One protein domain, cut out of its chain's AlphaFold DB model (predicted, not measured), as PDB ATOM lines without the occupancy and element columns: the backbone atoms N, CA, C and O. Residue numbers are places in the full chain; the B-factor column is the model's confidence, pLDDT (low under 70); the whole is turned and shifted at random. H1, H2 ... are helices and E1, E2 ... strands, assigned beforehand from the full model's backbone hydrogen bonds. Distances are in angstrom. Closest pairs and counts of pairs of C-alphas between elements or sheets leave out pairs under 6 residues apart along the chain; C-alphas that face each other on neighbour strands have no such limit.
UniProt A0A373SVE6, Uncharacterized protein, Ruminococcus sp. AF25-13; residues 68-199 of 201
ATOM      1  N   ILE A  68      40.958  47.096 -27.946       61.66
ATOM      2  CA  ILE A  68      40.074  47.174 -26.783       61.66
ATOM      3  C   ILE A  68      40.574  48.304 -25.881       61.66
ATOM      4  O   ILE A  68      41.722  48.294 -25.447       61.66
ATOM      5  N   THR A  69      39.733  49.301 -25.617       60.88
ATOM      6  CA  THR A  69      40.085  50.435 -24.752       60.88
ATOM      7  C   THR A  69      39.446  50.249 -23.392       60.88
ATOM      8  O   THR A  69      38.230  50.195 -23.316       60.88
ATOM      9  N   VAL A  70      40.247  50.184 -22.331       59.16
ATOM     10  CA  VAL A  70      39.786  50.044 -20.949       59.16
ATOM     11  C   VAL A  70      39.601  51.410 -20.312       59.16
ATOM     12  O   VAL A  70      40.411  52.325 -20.478       59.16
ATOM     13  N   TYR A  71      38.533  51.531 -19.535       60.81
ATOM     14  CA  TYR A  71      38.175  52.748 -18.836       60.81
ATOM     15  C   TYR A  71      37.941  52.418 -17.361       60.81
ATOM     16  O   TYR A  71      37.089  51.596 -17.044       60.81
ATOM     17  N   ALA A  72      38.676  53.082 -16.464       57.88
ATOM     18  CA  ALA A  72      38.359  53.145 -15.039       57.88
ATOM     19  C   ALA A  72      38.281  54.611 -14.606       57.88
ATOM     20  O   ALA A  72      39.098  55.441 -15.016       57.88
ATOM     21  N   MET A  73      37.290  54.941 -13.780       54.19
ATOM     22  CA  MET A  73      37.145  56.285 -13.228       54.19
ATOM     23  C   MET A  73      37.992  56.406 -11.959       54.19
ATOM     24  O   MET A  73      37.968  55.532 -11.091       54.19
ATOM     25  N   THR A  74      38.752  57.492 -11.832       50.59
ATOM     26  CA  THR A  74      39.369  57.858 -10.551       50.59
ATOM     27  C   THR A  74      38.302  58.407  -9.586       50.59
ATOM     28  O   THR A  74      37.220  58.802 -10.020       50.59
ATOM     29  N   GLN A  75      38.579  58.448  -8.271       42.97
ATOM     30  CA  GLN A  75      37.673  59.010  -7.236       42.97
ATOM     31  C   GLN A  75      37.243  60.466  -7.523       42.97
ATOM     32  O   GLN A  75      36.264  60.969  -6.985       42.97
ATOM     33  N   ASP A  76      37.998  61.126  -8.386       48.25
ATOM     34  CA  ASP A  76      37.922  62.500  -8.862       48.25
ATOM     35  C   ASP A  76      37.188  62.629 -10.216       48.25
ATOM     36  O   ASP A  76      37.142  63.707 -10.807       48.25
ATOM     37  N   GLY A  77      36.573  61.547 -10.706       47.06
ATOM     38  CA  GLY A  77      35.666  61.561 -11.854       47.06
ATOM     39  C   GLY A  77      36.346  61.654 -13.224       47.06
ATOM     40  O   GLY A  77      35.665  61.743 -14.244       47.06
ATOM     41  N   ASN A  78      37.681  61.619 -13.277       50.53
ATOM     42  CA  ASN A  78      38.407  61.595 -14.537       50.53
ATOM     43  C   ASN A  78      38.542  60.160 -15.032       50.53
ATOM     44  O   ASN A  78      39.225  59.321 -14.443       50.53
ATOM     45  N   VAL A  79      37.898  59.894 -16.160       53.50
ATOM     46  CA  VAL A  79      38.078  58.660 -16.906       53.50
ATOM     47  C   VAL A  79      39.393  58.781 -17.678       53.50
ATOM     48  O   VAL A  79      39.450  59.423 -18.728       53.50
ATOM     49  N   LYS A  80      40.479  58.199 -17.159       54.78
ATOM     50  CA  LYS A  80      41.671  57.967 -17.982       54.78
ATOM     51  C   LYS A  80      41.469  56.655 -18.727       54.78
ATOM     52  O   LYS A  80      41.429  55.588 -18.128       54.78
ATOM     53  N   SER A  81      41.290  56.778 -20.034       58.94
ATOM     54  CA  SER A  81      41.167  55.668 -20.965       58.94
ATOM     55  C   SER A  81      42.547  55.147 -21.343       58.94
ATOM     56  O   SER A  81      43.357  55.917 -21.868       58.94
ATOM     57  N   SER A  82      42.796  53.862 -21.130       61.22
ATOM     58  CA  SER A  82      43.997  53.192 -21.623       61.22
ATOM     59  C   SER A  82      43.608  52.165 -22.669       61.22
ATOM     60  O   SER A  82      42.692  51.373 -22.487       61.22
ATOM     61  N   VAL A  83      44.323  52.157 -23.782       65.81
ATOM     62  CA  VAL A  83      44.215  51.096 -24.778       65.81
ATOM     63  C   VAL A  83      44.878  49.832 -24.224       65.81
ATOM     64  O   VAL A  83      46.063  49.868 -23.897       65.81
ATOM     65  N   LEU A  84      44.146  48.717 -24.144       68.06
ATOM     66  CA  LEU A  84      44.714  47.436 -23.736       68.06
ATOM     67  C   LEU A  84      45.507  46.837 -24.896       68.06
ATOM     68  O   LEU A  84      44.974  46.545 -25.967       68.06
ATOM     69  N   ILE A  85      46.800  46.656 -24.668       69.94
ATOM     70  CA  ILE A  85      47.736  46.052 -25.613       69.94
ATOM     71  C   ILE A  85      48.155  44.702 -25.027       69.94
ATOM     72  O   ILE A  85      48.294  44.597 -23.805       69.94
ATOM     73  N   PRO A  86      48.401  43.663 -25.847       69.62
ATOM     74  CA  PRO A  86      48.959  42.423 -25.334       69.62
ATOM     75  C   PRO A  86      50.206  42.667 -24.478       69.62
ATOM     76  O   PRO A  86      51.006  43.559 -24.776       69.62
ATOM     77  N   GLU A  87      50.347  41.880 -23.411       68.06
ATOM     78  CA  GLU A  87      51.451  41.956 -22.435       68.06
ATOM     79  C   GLU A  87      51.486  43.242 -21.582       68.06
ATOM     80  O   GLU A  87      52.314  43.345 -20.676       68.06
ATOM     81  N   HIS A  88      50.566  44.188 -21.803       77.62
ATOM     82  CA  HIS A  88      50.368  45.342 -20.928       77.62
ATOM     83  C   HIS A  88      49.298  45.034 -19.885       77.62
ATOM     84  O   HIS A  88      48.318  44.334 -20.151       77.62
ATOM     85  N   LYS A  89      49.517  45.555 -18.678       80.75
ATOM     86  CA  LYS A  89      48.581  45.443 -17.567       80.75
ATOM     87  C   LYS A  89      47.955  46.803 -17.320       80.75
ATOM     88  O   LYS A  89      48.684  47.786 -17.210       80.75
ATOM     89  N   GLU A  90      46.641  46.831 -17.183       82.31
ATOM     90  CA  GLU A  90      45.906  48.019 -16.755       82.31
ATOM     91  C   GLU A  90      45.301  47.773 -15.379       82.31
ATOM     92  O   GLU A  90      44.901  46.655 -15.067       82.31
ATOM     93  N   THR A  91      45.235  48.811 -14.552       81.94
ATOM     94  CA  THR A  91      44.709  48.705 -13.190       81.94
ATOM     95  C   THR A  91      43.387  49.457 -13.079       81.94
ATOM     96  O   THR A  91      43.327  50.666 -13.303       81.94
ATOM     97  N   LEU A  92      42.329  48.749 -12.693       80.25
ATOM     98  CA  LEU A  92      40.998  49.277 -12.428       80.25
ATOM     99  C   LEU A  92      40.778  49.476 -10.933       80.25
ATOM    100  O   LEU A  92      41.189  48.667 -10.096       80.25
ATOM    101  N   LYS A  93      40.051  50.545 -10.611       77.81
ATOM    102  CA  LYS A  93      39.601  50.847  -9.252       77.81
ATOM    103  C   LYS A  93      38.181  50.344  -9.032       77.81
ATOM    104  O   LYS A  93      37.388  50.281  -9.968       77.81
ATOM    105  N   LEU A  94      37.883  50.003  -7.782       79.62
ATOM    106  CA  LEU A  94      36.557  49.575  -7.357       79.62
ATOM    107  C   LEU A  94      35.550  50.726  -7.504       79.62
ATOM    108  O   LEU A  94      35.830  51.854  -7.096       79.62
ATOM    109  N   MET A  95      34.380  50.434  -8.062       78.00
ATOM    110  CA  MET A  95      33.308  51.393  -8.316       78.00
ATOM    111  C   MET A  95      31.937  50.795  -7.997       78.00
ATOM    112  O   MET A  95      31.746  49.581  -8.038       78.00
ATOM    113  N   GLU A  96      30.961  51.656  -7.720       75.31
ATOM    114  CA  GLU A  96      29.560  51.251  -7.632       75.31
ATOM    115  C   GLU A  96      29.023  50.972  -9.044       75.31
ATOM    116  O   GLU A  96      29.076  51.828  -9.930       75.31
ATOM    117  N   THR A  97      28.535  49.754  -9.270       72.56
ATOM    118  CA  THR A  97      27.902  49.324 -10.524       72.56
ATOM    119  C   THR A  97      26.407  49.084 -10.285       72.56
ATOM    120  O   THR A  97      25.998  48.912  -9.134       72.56
ATOM    121  N   PRO A  98      25.573  48.992 -11.340       68.19
ATOM    122  CA  PRO A  98      24.141  48.708 -11.184       68.19
ATOM    123  C   PRO A  98      23.817  47.412 -10.424       68.19
ATOM    124  O   PRO A  98      22.699  47.242  -9.953       68.19
ATOM    125  N   VAL A  99      24.784  46.497 -10.334       68.12
ATOM    126  CA  VAL A  99      24.656  45.169  -9.722       68.12
ATOM    127  C   VAL A  99      25.523  45.005  -8.464       68.12
ATOM    128  O   VAL A  99      25.618  43.908  -7.924       68.12
ATOM    129  N   GLY A 100      26.154  46.083  -7.979       72.00
ATOM    130  CA  GLY A 100      26.974  46.088  -6.764       72.00
ATOM    131  C   GLY A 100      28.366  46.693  -6.942       72.00
ATOM    132  O   GLY A 100      28.700  47.217  -8.001       72.00
ATOM    133  N   ASN A 101      29.206  46.634  -5.907       77.19
ATOM    134  CA  ASN A 101      30.569  47.164  -5.992       77.19
ATOM    135  C   ASN A 101      31.458  46.240  -6.829       77.19
ATOM    136  O   ASN A 101      31.700  45.091  -6.461       77.19
ATOM    137  N   GLY A 102      31.982  46.750  -7.934       80.38
ATOM    138  CA  GLY A 102      32.752  45.971  -8.891       80.38
ATOM    139  C   GLY A 102      33.686  46.833  -9.725       80.38
ATOM    140  O   GLY A 102      33.948  47.994  -9.418       80.38
ATOM    141  N   TYR A 103      34.200  46.241 -10.787       83.25
ATOM    142  CA  TYR A 103      35.113  46.869 -11.727       83.25
ATOM    143  C   TYR A 103      34.420  46.978 -13.075       83.25
ATOM    144  O   TYR A 103      33.743  46.046 -13.510       83.25
ATOM    145  N   ILE A 104      34.570  48.130 -13.718       80.19
ATOM    146  CA  ILE A 104      33.960  48.406 -15.015       80.19
ATOM    147  C   ILE A 104      35.046  48.293 -16.074       80.19
ATOM    148  O   ILE A 104      36.112  48.892 -15.962       80.19
ATOM    149  N   PHE A 105      34.748  47.524 -17.103       79.44
ATOM    150  CA  PHE A 105      35.562  47.336 -18.281       79.44
ATOM    151  C   PHE A 105      34.711  47.718 -19.481       79.44
ATOM    152  O   PHE A 105      33.759  47.028 -19.824       79.44
ATOM    153  N   GLN A 106      35.008  48.847 -20.106       79.62
ATOM    154  CA  GLN A 106      34.292  49.262 -21.302       79.62
ATOM    155  C   GLN A 106      35.006  48.717 -22.545       79.62
ATOM    156  O   GLN A 106      36.222  48.577 -22.555       79.62
ATOM    157  N   ILE A 107      34.248  48.383 -23.584       79.44
ATOM    158  CA  ILE A 107      34.753  47.992 -24.895       79.44
ATOM    159  C   ILE A 107      34.239  48.987 -25.931       79.44
ATOM    160  O   ILE A 107      33.053  49.324 -25.965       79.44
ATOM    161  N   ASP A 108      35.138  49.476 -26.782       80.38
ATOM    162  CA  ASP A 108      34.751  50.293 -27.926       80.38
ATOM    163  C   ASP A 108      34.779  49.444 -29.194       80.38
ATOM    164  O   ASP A 108      35.828  48.961 -29.625       80.38
ATOM    165  N   ILE A 109      33.592  49.228 -29.754       79.25
ATOM    166  CA  ILE A 109      33.370  48.467 -30.980       79.25
ATOM    167  C   ILE A 109      32.566  49.315 -31.976       79.25
ATOM    168  O   ILE A 109      31.827  50.207 -31.542       79.25
ATOM    169  N   PRO A 110      32.681  49.066 -33.296       80.81
ATOM    170  CA  PRO A 110      31.842  49.735 -34.291       80.81
ATOM    171  C   PRO A 110      30.340  49.575 -33.984       80.81
ATOM    172  O   PRO A 110      29.924  48.526 -33.501       80.81
ATOM    173  N   GLU A 111      29.517  50.592 -34.276       78.38
ATOM    174  CA  GLU A 111      28.079  50.634 -33.906       78.38
ATOM    175  C   GLU A 111      27.252  49.445 -34.419       78.38
ATOM    176  O   GLU A 111      26.228  49.083 -33.850       78.38
ATOM    177  N   ASN A 112      27.694  48.858 -35.520       84.38
ATOM    178  CA  ASN A 112      27.063  47.775 -36.256       84.38
ATOM    179  C   ASN A 112      27.606  46.384 -35.875       84.38
ATOM    180  O   ASN A 112      27.220  45.388 -36.484       84.38
ATOM    181  N   TYR A 113      28.517  46.317 -34.902       86.12
ATOM    182  CA  TYR A 113      29.111  45.081 -34.403       86.12
ATOM    183  C   TYR A 113      28.465  44.715 -33.066       86.12
ATOM    184  O   TYR A 113      27.952  45.565 -32.338       86.12
ATOM    185  N   MET A 114      28.506  43.432 -32.732       88.00
ATOM    186  CA  MET A 114      28.060  42.917 -31.440       88.00
ATOM    187  C   MET A 114      29.219  42.204 -30.757       88.00
ATOM    188  O   MET A 114      30.131  41.732 -31.430       88.00
ATOM    189  N   TYR A 115      29.196  42.098 -29.435       88.44
ATOM    190  CA  TYR A 115      30.146  41.254 -28.717       88.44
ATOM    191  C   TYR A 115      29.438  40.451 -27.638       88.44
ATOM    192  O   TYR A 115      28.431  40.908 -27.099       88.44
ATOM    193  N   ASP A 116      30.010  39.298 -27.317       88.06
ATOM    194  CA  ASP A 116      29.607  38.450 -26.199       88.06
ATOM    195  C   ASP A 116      30.827  38.109 -25.338       88.06
ATOM    196  O   ASP A 116      31.951  37.984 -25.839       88.06
ATOM    197  N   CYS A 117      30.594  37.901 -24.043       85.44
ATOM    198  CA  CYS A 117      31.586  37.355 -23.122       85.44
ATOM    199  C   CYS A 117      31.347  35.854 -22.905       85.44
ATOM    200  O   CYS A 117      30.273  35.446 -22.460       85.44
ATOM    201  N   LYS A 118      32.358  35.023 -23.165       85.25
ATOM    202  CA  LYS A 118      32.334  33.580 -22.883       85.25
ATOM    203  C   LYS A 118      33.279  33.265 -21.735       85.25
ATOM    204  O   LYS A 118      34.442  33.645 -21.772       85.25
ATOM    205  N   SER A 119      32.816  32.558 -20.711       76.06
ATOM    206  CA  SER A 119      33.720  32.136 -19.635       76.06
ATOM    207  C   SER A 119      34.659  31.028 -20.096       76.06
ATOM    208  O   SER A 119      34.254  30.131 -20.835       76.06
ATOM    209  N   LEU A 120      35.903  31.088 -19.622       75.88
ATOM    210  CA  LEU A 120      36.936  30.083 -19.883       75.88
ATOM    211  C   LEU A 120      37.342  29.302 -18.620       75.88
ATOM    212  O   LEU A 120      38.139  28.369 -18.701       75.88
ATOM    213  N   GLY A 121      36.827  29.698 -17.450       62.56
ATOM    214  CA  GLY A 121      37.184  29.138 -16.145       62.56
ATOM    215  C   GLY A 121      36.268  28.006 -15.668       62.56
ATOM    216  O   GLY A 121      35.351  27.573 -16.364       62.56
ATOM    217  N   LYS A 122      36.508  27.536 -14.433       57.19
ATOM    218  CA  LYS A 122      35.566  26.661 -13.712       57.19
ATOM    219  C   LYS A 122      34.211  27.374 -13.593       57.19
ATOM    220  O   LYS A 122      34.177  28.595 -13.462       57.19
ATOM    221  N   GLU A 123      33.122  26.604 -13.617       50.03
ATOM    222  CA  GLU A 123      31.720  27.061 -13.721       50.03
ATOM    223  C   GLU A 123      31.313  28.216 -12.772       50.03
ATOM    224  O   GLU A 123      30.343  28.915 -13.052       50.03
ATOM    225  N   SER A 124      32.054  28.460 -11.686       49.84
ATOM    226  CA  SER A 124      31.816  29.529 -10.707       49.84
ATOM    227  C   SER A 124      32.086  30.950 -11.222       49.84
ATOM    228  O   SER A 124      31.402  31.881 -10.808       49.84
ATOM    229  N   ASN A 125      33.029  31.154 -12.148       54.22
ATOM    230  CA  ASN A 125      33.537  32.512 -12.413       54.22
ATOM    231  C   ASN A 125      32.628  33.350 -13.330       54.22
ATOM    232  O   ASN A 125      32.719  34.579 -13.321       54.22
ATOM    233  N   ILE A 126      31.729  32.724 -14.105       54.12
ATOM    234  CA  ILE A 126      30.886  33.434 -15.085       54.12
ATOM    235  C   ILE A 126      29.797  34.295 -14.437       54.12
ATOM    236  O   ILE A 126      29.431  35.328 -14.986       54.12
ATOM    237  N   PHE A 127      29.315  33.918 -13.248       58.94
ATOM    238  CA  PHE A 127      28.235  34.638 -12.558       58.94
ATOM    239  C   PHE A 127      28.668  36.004 -12.016       58.94
ATOM    240  O   PHE A 127      27.838  36.784 -11.555       58.94
ATOM    241  N   THR A 128      29.966  36.300 -12.079       71.88
ATOM    242  CA  THR A 128      30.538  37.580 -11.660       71.88
ATOM    243  C   THR A 128      30.671  38.588 -12.795       71.88
ATOM    244  O   THR A 128      30.970  39.749 -12.517       71.88
ATOM    245  N   ILE A 129      30.448  38.168 -14.046       78.00
ATOM    246  CA  ILE A 129      30.579  39.013 -15.233       78.00
ATOM    247  C   ILE A 129      29.197  39.364 -15.780       78.00
ATOM    248  O   ILE A 129      28.409  38.487 -16.126       78.00
ATOM    249  N   TYR A 130      28.927  40.660 -15.897       79.06
ATOM    250  CA  TYR A 130      27.683  41.190 -16.446       79.06
ATOM    251  C   TYR A 130      27.987  42.079 -17.640       79.06
ATOM    252  O   TYR A 130      28.943  42.845 -17.616       79.06
ATOM    253  N   GLN A 131      27.149  42.017 -18.667       80.75
ATOM    254  CA  GLN A 131      27.287  42.837 -19.863       80.75
ATOM    255  C   GLN A 131      26.100  43.793 -19.977       80.75
ATOM    256  O   GLN A 131      24.949  43.380 -19.838       80.75
ATOM    257  N   ASN A 132      26.376  45.062 -20.260       81.00
ATOM    258  CA  ASN A 132      25.371  46.039 -20.662       81.00
ATOM    259  C   ASN A 132      25.951  46.981 -21.717       81.00
ATOM    260  O   ASN A 132      26.865  47.751 -21.421       81.00
ATOM    261  N   GLU A 133      25.397  46.949 -22.928       82.19
ATOM    262  CA  GLU A 133      25.876  47.747 -24.063       82.19
ATOM    263  C   GLU A 133      27.399  47.639 -24.221       82.19
ATOM    264  O   GLU A 133      27.904  46.547 -24.447       82.19
ATOM    265  N   LYS A 134      28.139  48.742 -24.064       82.12
ATOM    266  CA  LYS A 134      29.602  48.810 -24.165       82.12
ATOM    267  C   LYS A 134      30.337  48.440 -22.872       82.12
ATOM    268  O   LYS A 134      31.558  48.474 -22.864       82.12
ATOM    269  N   ASN A 135      29.637  48.128 -21.788       81.69
ATOM    270  CA  ASN A 135      30.236  47.884 -20.482       81.69
ATOM    271  C   ASN A 135      30.168  46.407 -20.097       81.69
ATOM    272  O   ASN A 135      29.116  45.773 -20.156       81.69
ATOM    273  N   ILE A 136      31.293  45.903 -19.617       83.94
ATOM    274  CA  ILE A 136      31.457  44.633 -18.932       83.94
ATOM    275  C   ILE A 136      31.733  44.969 -17.466       83.94
ATOM    276  O   ILE A 136      32.643  45.729 -17.147       83.94
ATOM    277  N   TYR A 137      30.937  44.423 -16.562       82.50
ATOM    278  CA  TYR A 137      31.092  44.588 -15.125       82.50
ATOM    279  C   TYR A 137      31.636  43.301 -14.546       82.50
ATOM    280  O   TYR A 137      31.085  42.235 -14.808       82.50
ATOM    281  N   TRP A 138      32.665  43.407 -13.717       83.81
ATOM    282  CA  TRP A 138      33.114  42.305 -12.886       83.81
ATOM    283  C   TRP A 138      32.864  42.608 -11.419       83.81
ATOM    284  O   TRP A 138      33.402  43.573 -10.879       83.81
ATOM    285  N   ILE A 139      32.069  41.770 -10.764       80.56
ATOM    286  CA  ILE A 139      31.848  41.831  -9.321       80.56
ATOM    287  C   ILE A 139      32.520  40.610  -8.704       80.56
ATOM    288  O   ILE A 139      31.933  39.532  -8.734       80.56
ATOM    289  N   PRO A 140      33.725  40.744  -8.129       76.25
ATOM    290  CA  PRO A 140      34.351  39.631  -7.427       76.25
ATOM    291  C   PRO A 140      33.410  39.075  -6.358       76.25
ATOM    292  O   PRO A 140      32.711  39.839  -5.691       76.25
ATOM    293  N   GLU A 141      33.424  37.762  -6.136       70.19
ATOM    294  CA  GLU A 141      32.515  37.105  -5.184       70.19
ATOM    295  C   GLU A 141      32.609  37.703  -3.771       70.19
ATOM    296  O   GLU A 141      31.600  37.857  -3.081       70.19
ATOM    297  N   LYS A 142      33.804  38.158  -3.367       66.38
ATOM    298  CA  LYS A 142      34.012  38.856  -2.090       66.38
ATOM    299  C   LYS A 142      33.213  40.160  -1.961       66.38
ATOM    300  O   LYS A 142      32.885  40.563  -0.853       66.38
ATOM    301  N   ASN A 143      32.880  40.801  -3.081       60.91
ATOM    302  CA  ASN A 143      32.087  42.029  -3.142       60.91
ATOM    303  C   ASN A 143      30.587  41.756  -3.353       60.91
ATOM    304  O   ASN A 143      29.771  42.653  -3.137       60.91
ATOM    305  N   MET A 144      30.208  40.527  -3.731       60.09
ATOM    306  CA  MET A 144      28.813  40.063  -3.681       60.09
ATOM    307  C   MET A 144      28.356  39.780  -2.245       60.09
ATOM    308  O   MET A 144      27.154  39.697  -1.962       60.09
ATOM    309  N   LEU A 145      29.305  39.648  -1.312       51.59
ATOM    310  CA  LEU A 145      29.000  39.457   0.094       51.59
ATOM    311  C   LEU A 145      28.296  40.674   0.678       51.59
ATOM    312  O   LEU A 145      28.850  41.758   0.853       51.59
ATOM    313  N   GLY A 146      27.038  40.437   1.031       48.41
ATOM    314  CA  GLY A 146      26.164  41.408   1.660       48.41
ATOM    315  C   GLY A 146      25.009  41.898   0.792       48.41
ATOM    316  O   GLY A 146      24.254  42.736   1.278       48.41
ATOM    317  N   GLN A 147      24.852  41.367  -0.425       51.06
ATOM    318  CA  GLN A 147      23.707  41.648  -1.305       51.06
ATOM    319  C   GLN A 147      22.804  40.429  -1.545       51.06
ATOM    320  O   GLN A 147      21.846  40.505  -2.306       51.06
ATOM    321  N   ILE A 148      23.085  39.300  -0.885       50.91
ATOM    322  CA  ILE A 148      22.190  38.143  -0.897       50.91
ATOM    323  C   ILE A 148      21.155  38.358   0.201       50.91
ATOM    324  O   ILE A 148      21.453  38.276   1.396       50.91
ATOM    325  N   TYR A 149      19.941  38.653  -0.234       52.84
ATOM    326  CA  TYR A 149      18.783  38.776   0.627       52.84
ATOM    327  C   TYR A 149      17.967  37.486   0.548       52.84
ATOM    328  O   TYR A 149      17.827  36.897  -0.525       52.84
ATOM    329  N   SER A 150      17.437  37.024   1.679       51.50
ATOM    330  CA  SER A 150      16.398  35.996   1.665       51.50
ATOM    331  C   SER A 150      15.167  36.513   0.904       51.50
ATOM    332  O   SER A 150      15.009  37.718   0.701       51.50
ATOM    333  N   ASN A 151      14.231  35.627   0.546       52.25
ATOM    334  CA  ASN A 151      12.919  36.048   0.022       52.25
ATOM    335  C   ASN A 151      12.143  36.968   0.993       52.25
ATOM    336  O   ASN A 151      11.141  37.563   0.605       52.25
ATOM    337  N   GLU A 152      12.602  37.085   2.241       66.69
ATOM    338  CA  GLU A 152      12.056  37.944   3.294       66.69
ATOM    339  C   GLU A 152      12.885  39.234   3.487       66.69
ATOM    340  O   GLU A 152      12.677  39.972   4.445       66.69
ATOM    341  N   ASN A 153      13.799  39.543   2.556       57.84
ATOM    342  CA  ASN A 153      14.713  40.693   2.581       57.84
ATOM    343  C   ASN A 153      15.710  40.713   3.755       57.84
ATOM    344  O   ASN A 153      16.256  41.764   4.096       57.84
ATOM    345  N   GLU A 154      16.003  39.562   4.359       55.75
ATOM    346  CA  GLU A 154      17.039  39.464   5.387       55.75
ATOM    347  C   GLU A 154      18.415  39.262   4.749       55.75
ATOM    348  O   GLU A 154      18.602  38.379   3.912       55.75
ATOM    349  N   LYS A 155      19.393  40.080   5.150       52.66
ATOM    350  CA  LYS A 155      20.775  39.998   4.664       52.66
ATOM    351  C   LYS A 155      21.423  38.705   5.169       52.66
ATOM    352  O   LYS A 155      21.709  38.583   6.359       52.66
ATOM    353  N   LEU A 156      21.678  37.757   4.269       52.53
ATOM    354  CA  LEU A 156      22.306  36.481   4.608       52.53
ATOM    355  C   LEU A 156      23.820  36.677   4.793       52.53
ATOM    356  O   LEU A 156      24.521  37.124   3.884       52.53
ATOM    357  N   ALA A 157      24.331  36.356   5.984       47.91
ATOM    358  CA  ALA A 157      25.763  36.319   6.264       47.91
ATOM    359  C   ALA A 157      26.304  34.923   5.934       47.91
ATOM    360  O   ALA A 157      26.015  33.965   6.649       47.91
ATOM    361  N   ASN A 158      27.091  34.805   4.865       52.16
ATOM    362  CA  ASN A 158      27.758  33.552   4.524       52.16
ATOM    363  C   ASN A 158      29.213  33.572   4.996       52.16
ATOM    364  O   ASN A 158      29.950  34.527   4.757       52.16
ATOM    365  N   ASN A 159      29.598  32.493   5.680       45.72
ATOM    366  CA  ASN A 159      30.969  32.218   6.087       45.72
ATOM    367  C   ASN A 159      31.854  32.082   4.840       45.72
ATOM    368  O   ASN A 159      31.501  31.363   3.908       45.72
ATOM    369  N   THR A 160      32.981  32.794   4.863       49.75
ATOM    370  CA  THR A 160      34.060  32.866   3.863       49.75
ATOM    371  C   THR A 160      34.283  31.559   3.087       49.75
ATOM    372  O   THR A 160      34.876  30.632   3.649       49.75
ATOM    373  N   PRO A 161      33.877  31.474   1.807       49.91
ATOM    374  CA  PRO A 161      34.516  30.576   0.859       49.91
ATOM    375  C   PRO A 161      35.849  31.200   0.415       49.91
ATOM    376  O   PRO A 161      36.006  32.420   0.463       49.91
ATOM    377  N   ASP A 162      36.813  30.374   0.005       50.41
ATOM    378  CA  ASP A 162      38.036  30.835  -0.661       50.41
ATOM    379  C   ASP A 162      37.647  31.738  -1.840       50.41
ATOM    380  O   ASP A 162      37.087  31.271  -2.832       50.41
ATOM    381  N   TYR A 163      37.872  33.044  -1.695       57.88
ATOM    382  CA  TYR A 163      37.429  34.019  -2.679       57.88
ATOM    383  C   TYR A 163      38.194  33.844  -3.979       57.88
ATOM    384  O   TYR A 163      39.423  33.771  -4.001       57.88
ATOM    385  N   VAL A 164      37.451  33.824  -5.079       58.84
ATOM    386  CA  VAL A 164      38.043  33.867  -6.404       58.84
ATOM    387  C   VAL A 164      38.521  35.295  -6.681       58.84
ATOM    388  O   VAL A 164      37.740  36.177  -7.040       58.84
ATOM    389  N   ASP A 165      39.824  35.515  -6.515       76.00
ATOM    390  CA  ASP A 165      40.501  36.774  -6.844       76.00
ATOM    391  C   ASP A 165      40.888  36.865  -8.336       76.00
ATOM    392  O   ASP A 165      41.541  37.819  -8.747       76.00
ATOM    393  N   GLU A 166      40.487  35.912  -9.185       83.31
ATOM    394  CA  GLU A 166      40.787  35.940 -10.622       83.31
ATOM    395  C   GLU A 166      39.621  35.489 -11.513       83.31
ATOM    396  O   GLU A 166      38.938  34.506 -11.245       83.31
ATOM    397  N   CYS A 167      39.413  36.175 -12.633       82.62
ATOM    398  CA  CYS A 167      38.417  35.809 -13.633       82.62
ATOM    399  C   CYS A 167      39.050  35.783 -15.025       82.62
ATOM    400  O   CYS A 167      39.794  36.690 -15.389       82.62
ATOM    401  N   GLU A 168      38.745  34.746 -15.808       87.31
ATOM    402  CA  GLU A 168      39.167  34.628 -17.204       87.31
ATOM    403  C   GLU A 168      37.949  34.423 -18.102       87.31
ATOM    404  O   GLU A 168      37.119  33.532 -17.875       87.31
ATOM    405  N   PHE A 169      37.850  35.255 -19.133       84.94
ATOM    406  CA  PHE A 169      36.776  35.208 -20.115       84.94
ATOM    407  C   PHE A 169      37.290  35.616 -21.497       84.94
ATOM    408  O   PHE A 169      38.237  36.383 -21.634       84.94
ATOM    409  N   GLU A 170      36.664  35.076 -22.530       88.00
ATOM    410  CA  GLU A 170      36.874  35.435 -23.924       88.00
ATOM    411  C   GLU A 170      35.861  36.512 -24.319       88.00
ATOM    412  O   GLU A 170      34.659  36.349 -24.097       88.00
ATOM    413  N   ILE A 171      36.330  37.602 -24.919       87.12
ATOM    414  CA  ILE A 171      35.471  38.533 -25.650       87.12
ATOM    415  C   ILE A 171      35.437  38.080 -27.098       87.12
ATOM    416  O   ILE A 171      36.472  38.068 -27.759       87.12
ATOM    417  N   VAL A 172      34.244  37.784 -27.604       89.25
ATOM    418  CA  VAL A 172      34.022  37.437 -29.009       89.25
ATOM    419  C   VAL A 172      33.238  38.556 -29.667       89.25
ATOM    420  O   VAL A 172      32.134  38.867 -29.232       89.25
ATOM    421  N   VAL A 173      33.794  39.150 -30.718       87.81
ATOM    422  CA  VAL A 173      33.160  40.218 -31.494       87.81
ATOM    423  C   VAL A 173      32.664  39.657 -32.822       87.81
ATOM    424  O   VAL A 173      33.400  38.988 -33.553       87.81
ATOM    425  N   TYR A 174      31.413  39.970 -33.132       88.62
ATOM    426  CA  TYR A 174      30.698  39.595 -34.337       88.62
ATOM    427  C   TYR A 174      30.492  40.817 -35.234       88.62
ATOM    428  O   TYR A 174      30.096  41.883 -34.755       88.62
ATOM    429  N   ASP A 175      30.731  40.655 -36.534       86.25
ATOM    430  CA  ASP A 175      30.436  41.685 -37.528       86.25
ATOM    431  C   ASP A 175      28.937  41.755 -37.883       86.25
ATOM    432  O   ASP A 175      28.106  41.004 -37.366       86.25
ATOM    433  N   GLU A 176      28.582  42.650 -38.809       87.50
ATOM    434  CA  GLU A 176      27.212  42.813 -39.322       87.50
ATOM    435  C   GLU A 176      26.593  41.519 -39.869       87.50
ATOM    436  O   GLU A 176      25.373  41.343 -39.852       87.50
ATOM    437  N   SER A 177      27.432  40.612 -40.377       90.25
ATOM    438  CA  SER A 177      27.010  39.324 -40.934       90.25
ATOM    439  C   SER A 177      26.892  38.241 -39.861       90.25
ATOM    440  O   SER A 177      26.547  37.103 -40.179       90.25
ATOM    441  N   LYS A 178      27.113  38.598 -38.587       87.12
ATOM    442  CA  LYS A 178      27.181  37.699 -37.429       87.12
ATOM    443  C   LYS A 178      28.326  36.691 -37.519       87.12
ATOM    444  O   LYS A 178      28.274  35.640 -36.879       87.12
ATOM    445  N   GLU A 179      29.358  36.995 -38.300       88.19
ATOM    446  CA  GLU A 179      30.582  36.203 -38.340       88.19
ATOM    447  C   GLU A 179      31.565  36.722 -37.291       88.19
ATOM    448  O   GLU A 179      31.601  37.913 -36.987       88.19
ATOM    449  N   ILE A 180      32.368  35.822 -36.717       86.88
ATOM    450  CA  ILE A 180      33.388  36.206 -35.736       86.88
ATOM    451  C   ILE A 180      34.453  37.035 -36.455       86.88
ATOM    452  O   ILE A 180      35.186  36.520 -37.301       86.88
ATOM    453  N   SER A 181      34.552  38.312 -36.099       84.62
ATOM    454  CA  SER A 181      35.545  39.233 -36.652       84.62
ATOM    455  C   SER A 181      36.795  39.332 -35.787       84.62
ATOM    456  O   SER A 181      37.879  39.596 -36.303       84.62
ATOM    457  N   TYR A 182      36.644  39.155 -34.473       83.31
ATOM    458  CA  TYR A 182      37.718  39.279 -33.494       83.31
ATOM    459  C   TYR A 182      37.386  38.445 -32.253       83.31
ATOM    460  O   TYR A 182      36.219  38.320 -31.885       83.31
ATOM    461  N   SER A 183      38.405  37.865 -31.625       86.38
ATOM    462  CA  SER A 183      38.273  37.188 -30.338       86.38
ATOM    463  C   SER A 183      39.542  37.379 -29.524       86.38
ATOM    464  O   SER A 183      40.632  37.341 -30.095       86.38
ATOM    465  N   GLU A 184      39.407  37.580 -28.218       86.12
ATOM    466  CA  GLU A 184      40.545  37.794 -27.327       86.12
ATOM    467  C   GLU A 184      40.237  37.321 -25.911       86.12
ATOM    468  O   GLU A 184      39.123  37.494 -25.408       86.12
ATOM    469  N   ILE A 185      41.240  36.750 -25.250       87.38
ATOM    470  CA  ILE A 185      41.115  36.274 -23.877       87.38
ATOM    471  C   ILE A 185      41.558  37.373 -22.920       87.38
ATOM    472  O   ILE A 185      42.655  37.921 -23.031       87.38
ATOM    473  N   ILE A 186      40.720  37.658 -21.932       85.75
ATOM    474  CA  ILE A 186      40.975  38.655 -20.901       85.75
ATOM    475  C   ILE A 186      41.056  37.973 -19.544       85.75
ATOM    476  O   ILE A 186      40.233  37.120 -19.205       85.75
ATOM    477  N   LYS A 187      42.056  38.379 -18.762       87.69
ATOM    478  CA  LYS A 187      42.208  38.010 -17.359       87.69
ATOM    479  C   LYS A 187      42.038  39.238 -16.477       87.69
ATOM    480  O   LYS A 187      42.745  40.228 -16.661       87.69
ATOM    481  N   PHE A 188      41.148  39.131 -15.502       86.25
ATOM    482  CA  PHE A 188      41.050  40.031 -14.361       86.25
ATOM    483  C   PHE A 188      41.662  39.349 -13.141       86.25
ATOM    484  O   PHE A 188      41.402  38.177 -12.882       86.25
ATOM    485  N   GLU A 189      42.481  40.074 -12.397       87.06
ATOM    486  CA  GLU A 189      43.161  39.591 -11.199       87.06
ATOM    487  C   GLU A 189      43.091  40.666 -10.122       87.06
ATOM    488  O   GLU A 189      43.395  41.826 -10.365       87.06
ATOM    489  N   LEU A 190      42.664  40.302  -8.927       84.12
ATOM    490  CA  LEU A 190      42.402  41.225  -7.841       84.12
ATOM    491  C   LEU A 190      43.576  41.222  -6.868       84.12
ATOM    492  O   LEU A 190      43.802  40.253  -6.152       84.12
ATOM    493  N   ILE A 191      44.313  42.330  -6.823       82.50
ATOM    494  CA  ILE A 191      45.486  42.502  -5.965       82.50
ATOM    495  C   ILE A 191      45.286  43.764  -5.131       82.50
ATOM    496  O   ILE A 191      45.186  44.858  -5.672       82.50
ATOM    497  N   ASN A 192      45.242  43.627  -3.801       77.50
ATOM    498  CA  ASN A 192      45.098  44.760  -2.871       77.50
ATOM    499  C   ASN A 192      43.910  45.694  -3.201       77.50
ATOM    500  O   ASN A 192      44.066  46.909  -3.198       77.50
ATOM    501  N   GLU A 193      42.733  45.126  -3.501       75.75
ATOM    502  CA  GLU A 193      41.501  45.857  -3.888       75.75
ATOM    503  C   GLU A 193      41.550  46.582  -5.245       75.75
ATOM    504  O   GLU A 193      40.549  47.160  -5.679       75.75
ATOM    505  N   GLU A 194      42.660  46.480  -5.969       79.38
ATOM    506  CA  GLU A 194      42.778  46.927  -7.350       79.38
ATOM    507  C   GLU A 194      42.649  45.730  -8.300       79.38
ATOM    508  O   GLU A 194      43.216  44.662  -8.066       79.38
ATOM    509  N   CYS A 195      41.884  45.890  -9.378       84.31
ATOM    510  CA  CYS A 195      41.746  44.853 -10.396       84.31
ATOM    511  C   CYS A 195      42.765  45.096 -11.505       84.31
ATOM    512  O   CYS A 195      42.717  46.101 -12.203       84.31
ATOM    513  N   ILE A 196      43.685  44.164 -11.683       86.44
ATOM    514  CA  ILE A 196      44.633  44.127 -12.781       86.44
ATOM    515  C   ILE A 196      43.990  43.401 -13.958       86.44
ATOM    516  O   ILE A 196      43.538  42.265 -13.836       86.44
ATOM    517  N   VAL A 197      43.998  44.049 -15.112       85.50
ATOM    518  CA  VAL A 197      43.424  43.562 -16.361       85.50
ATOM    519  C   VAL A 197      44.521  43.322 -17.377       85.50
ATOM    520  O   VAL A 197      45.403  44.162 -17.565       85.50
ATOM    521  N   MET A 198      44.472  42.168 -18.038       86.88
ATOM    522  CA  MET A 198      45.481  41.739 -19.003       86.88
ATOM    523  C   MET A 198      44.843  40.996 -20.173       86.88
ATOM    524  O   MET A 198      43.944  40.180 -19.968       86.88
ATOM    525  N   LEU A 199      45.367  41.210 -21.383       83.56
ATOM    526  CA  LEU A 199      45.107  40.318 -22.516       83.56
ATOM    527  C   LEU A 199      46.027  39.100 -22.436       83.56
ATOM    528  O   LEU A 199      47.248  39.241 -22.306       83.56
TER     529      LEU A 199
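Overview. This is residues 68 to 199 of the 201 residues of an uncharacterized protein of Ruminococcus sp. AF25-13 (UniProt A0A373SVE6). Two strongly twisted, curled sheets lie face to face as a sandwich, the larger built of E3, E11, E10, E9 and E6, the smaller of E4, E5, E8 and E7. The hairpin E1 and E2 packs at one side, where E3 and E5 come near each other, and a long loop, residues 145 to 165, reaches out from the end of the sandwich where the short helix H2 lies. The 132 printed residues hold two named helices and eleven named strands, in the order E1 E2 E3 E4 E5 E6 H1 E7 E8 H2 E9 E10 E11, and the class is mostly strand. The sheets, orders E3 E11 E10 E9 E6 and E4 E5 E8 E7, are antiparallel; the whole is compact, with a radius of gyration of the C-alphas of 15.7 A and spans of 47, 33 and 24 A.

Along the chain. In the larger sheet, E10 is residues 180 to 191, 32.7 A long, from C-alpha 180 at (33.388, 36.206, -35.736); E9 is 166 to 174, 26.0 A; E11 is 194 to 199, 16.7 A, with C-alpha 199 at (45.107, 40.318, -22.516); E6 is 114 to 119, 17.0 A; E3 is 89 to 92. In the other, E5 is 100 to 106, 16.6 A, E4 is 95 to 97, E7 is 129 to 132 and E8 is 135 to 138. E1, residues 69 to 73, begins at (40.085, 50.435, -24.752), and E2 is 79 to 83. H1 is 125 to 128 and H2 is 141 to 144.

Arrangement. E9, E10 and E11 form a meander, each strand the antiparallel neighbour of the one before, with N 169 and O 186 at 3.0 A and N 196 and O 189 at 2.7 A. At the edges, N 92 and O 195 of E3 and E11 are 2.7 A apart, and N 170 and O 118 of E9 and E6 2.7 A. The facing parts of the two sheets are 9.2 A centre to centre. In the smaller sheet, N 95 and O 102 join E4 to E5 within hydrogen-bond range at 2.8 A, N 136 and O 105 E8 to E5 at 2.7 A, and N 130 and O 137 E7 to E8 at 2.9 A. In the hairpin E1 and E2, N 70 and O 82 are 2.7 A apart; the closest C-alphas of E1 and E5, Val 70 and Gln 106, are 5.6 A apart. H1 is on the larger sheet, over E9, at a height over the sheet of 7.4 A; H1 and H2 each only graze the smaller one. Both helices are too short for an O i to N i+4 pair; each has its one O i to N i+3 pair within range.

Size, cuts and confidence. The C-alphas of Asn 159 and Ser 177, the two farthest apart, are 47.7 A apart. The printed part has no cut. The link H2 to E9 is long, with 21 residues. The mean pLDDT of the printed part is 72.1; residues 68 to 87, 98 to 99, 121 to 127 and 142 to 164 are under 70.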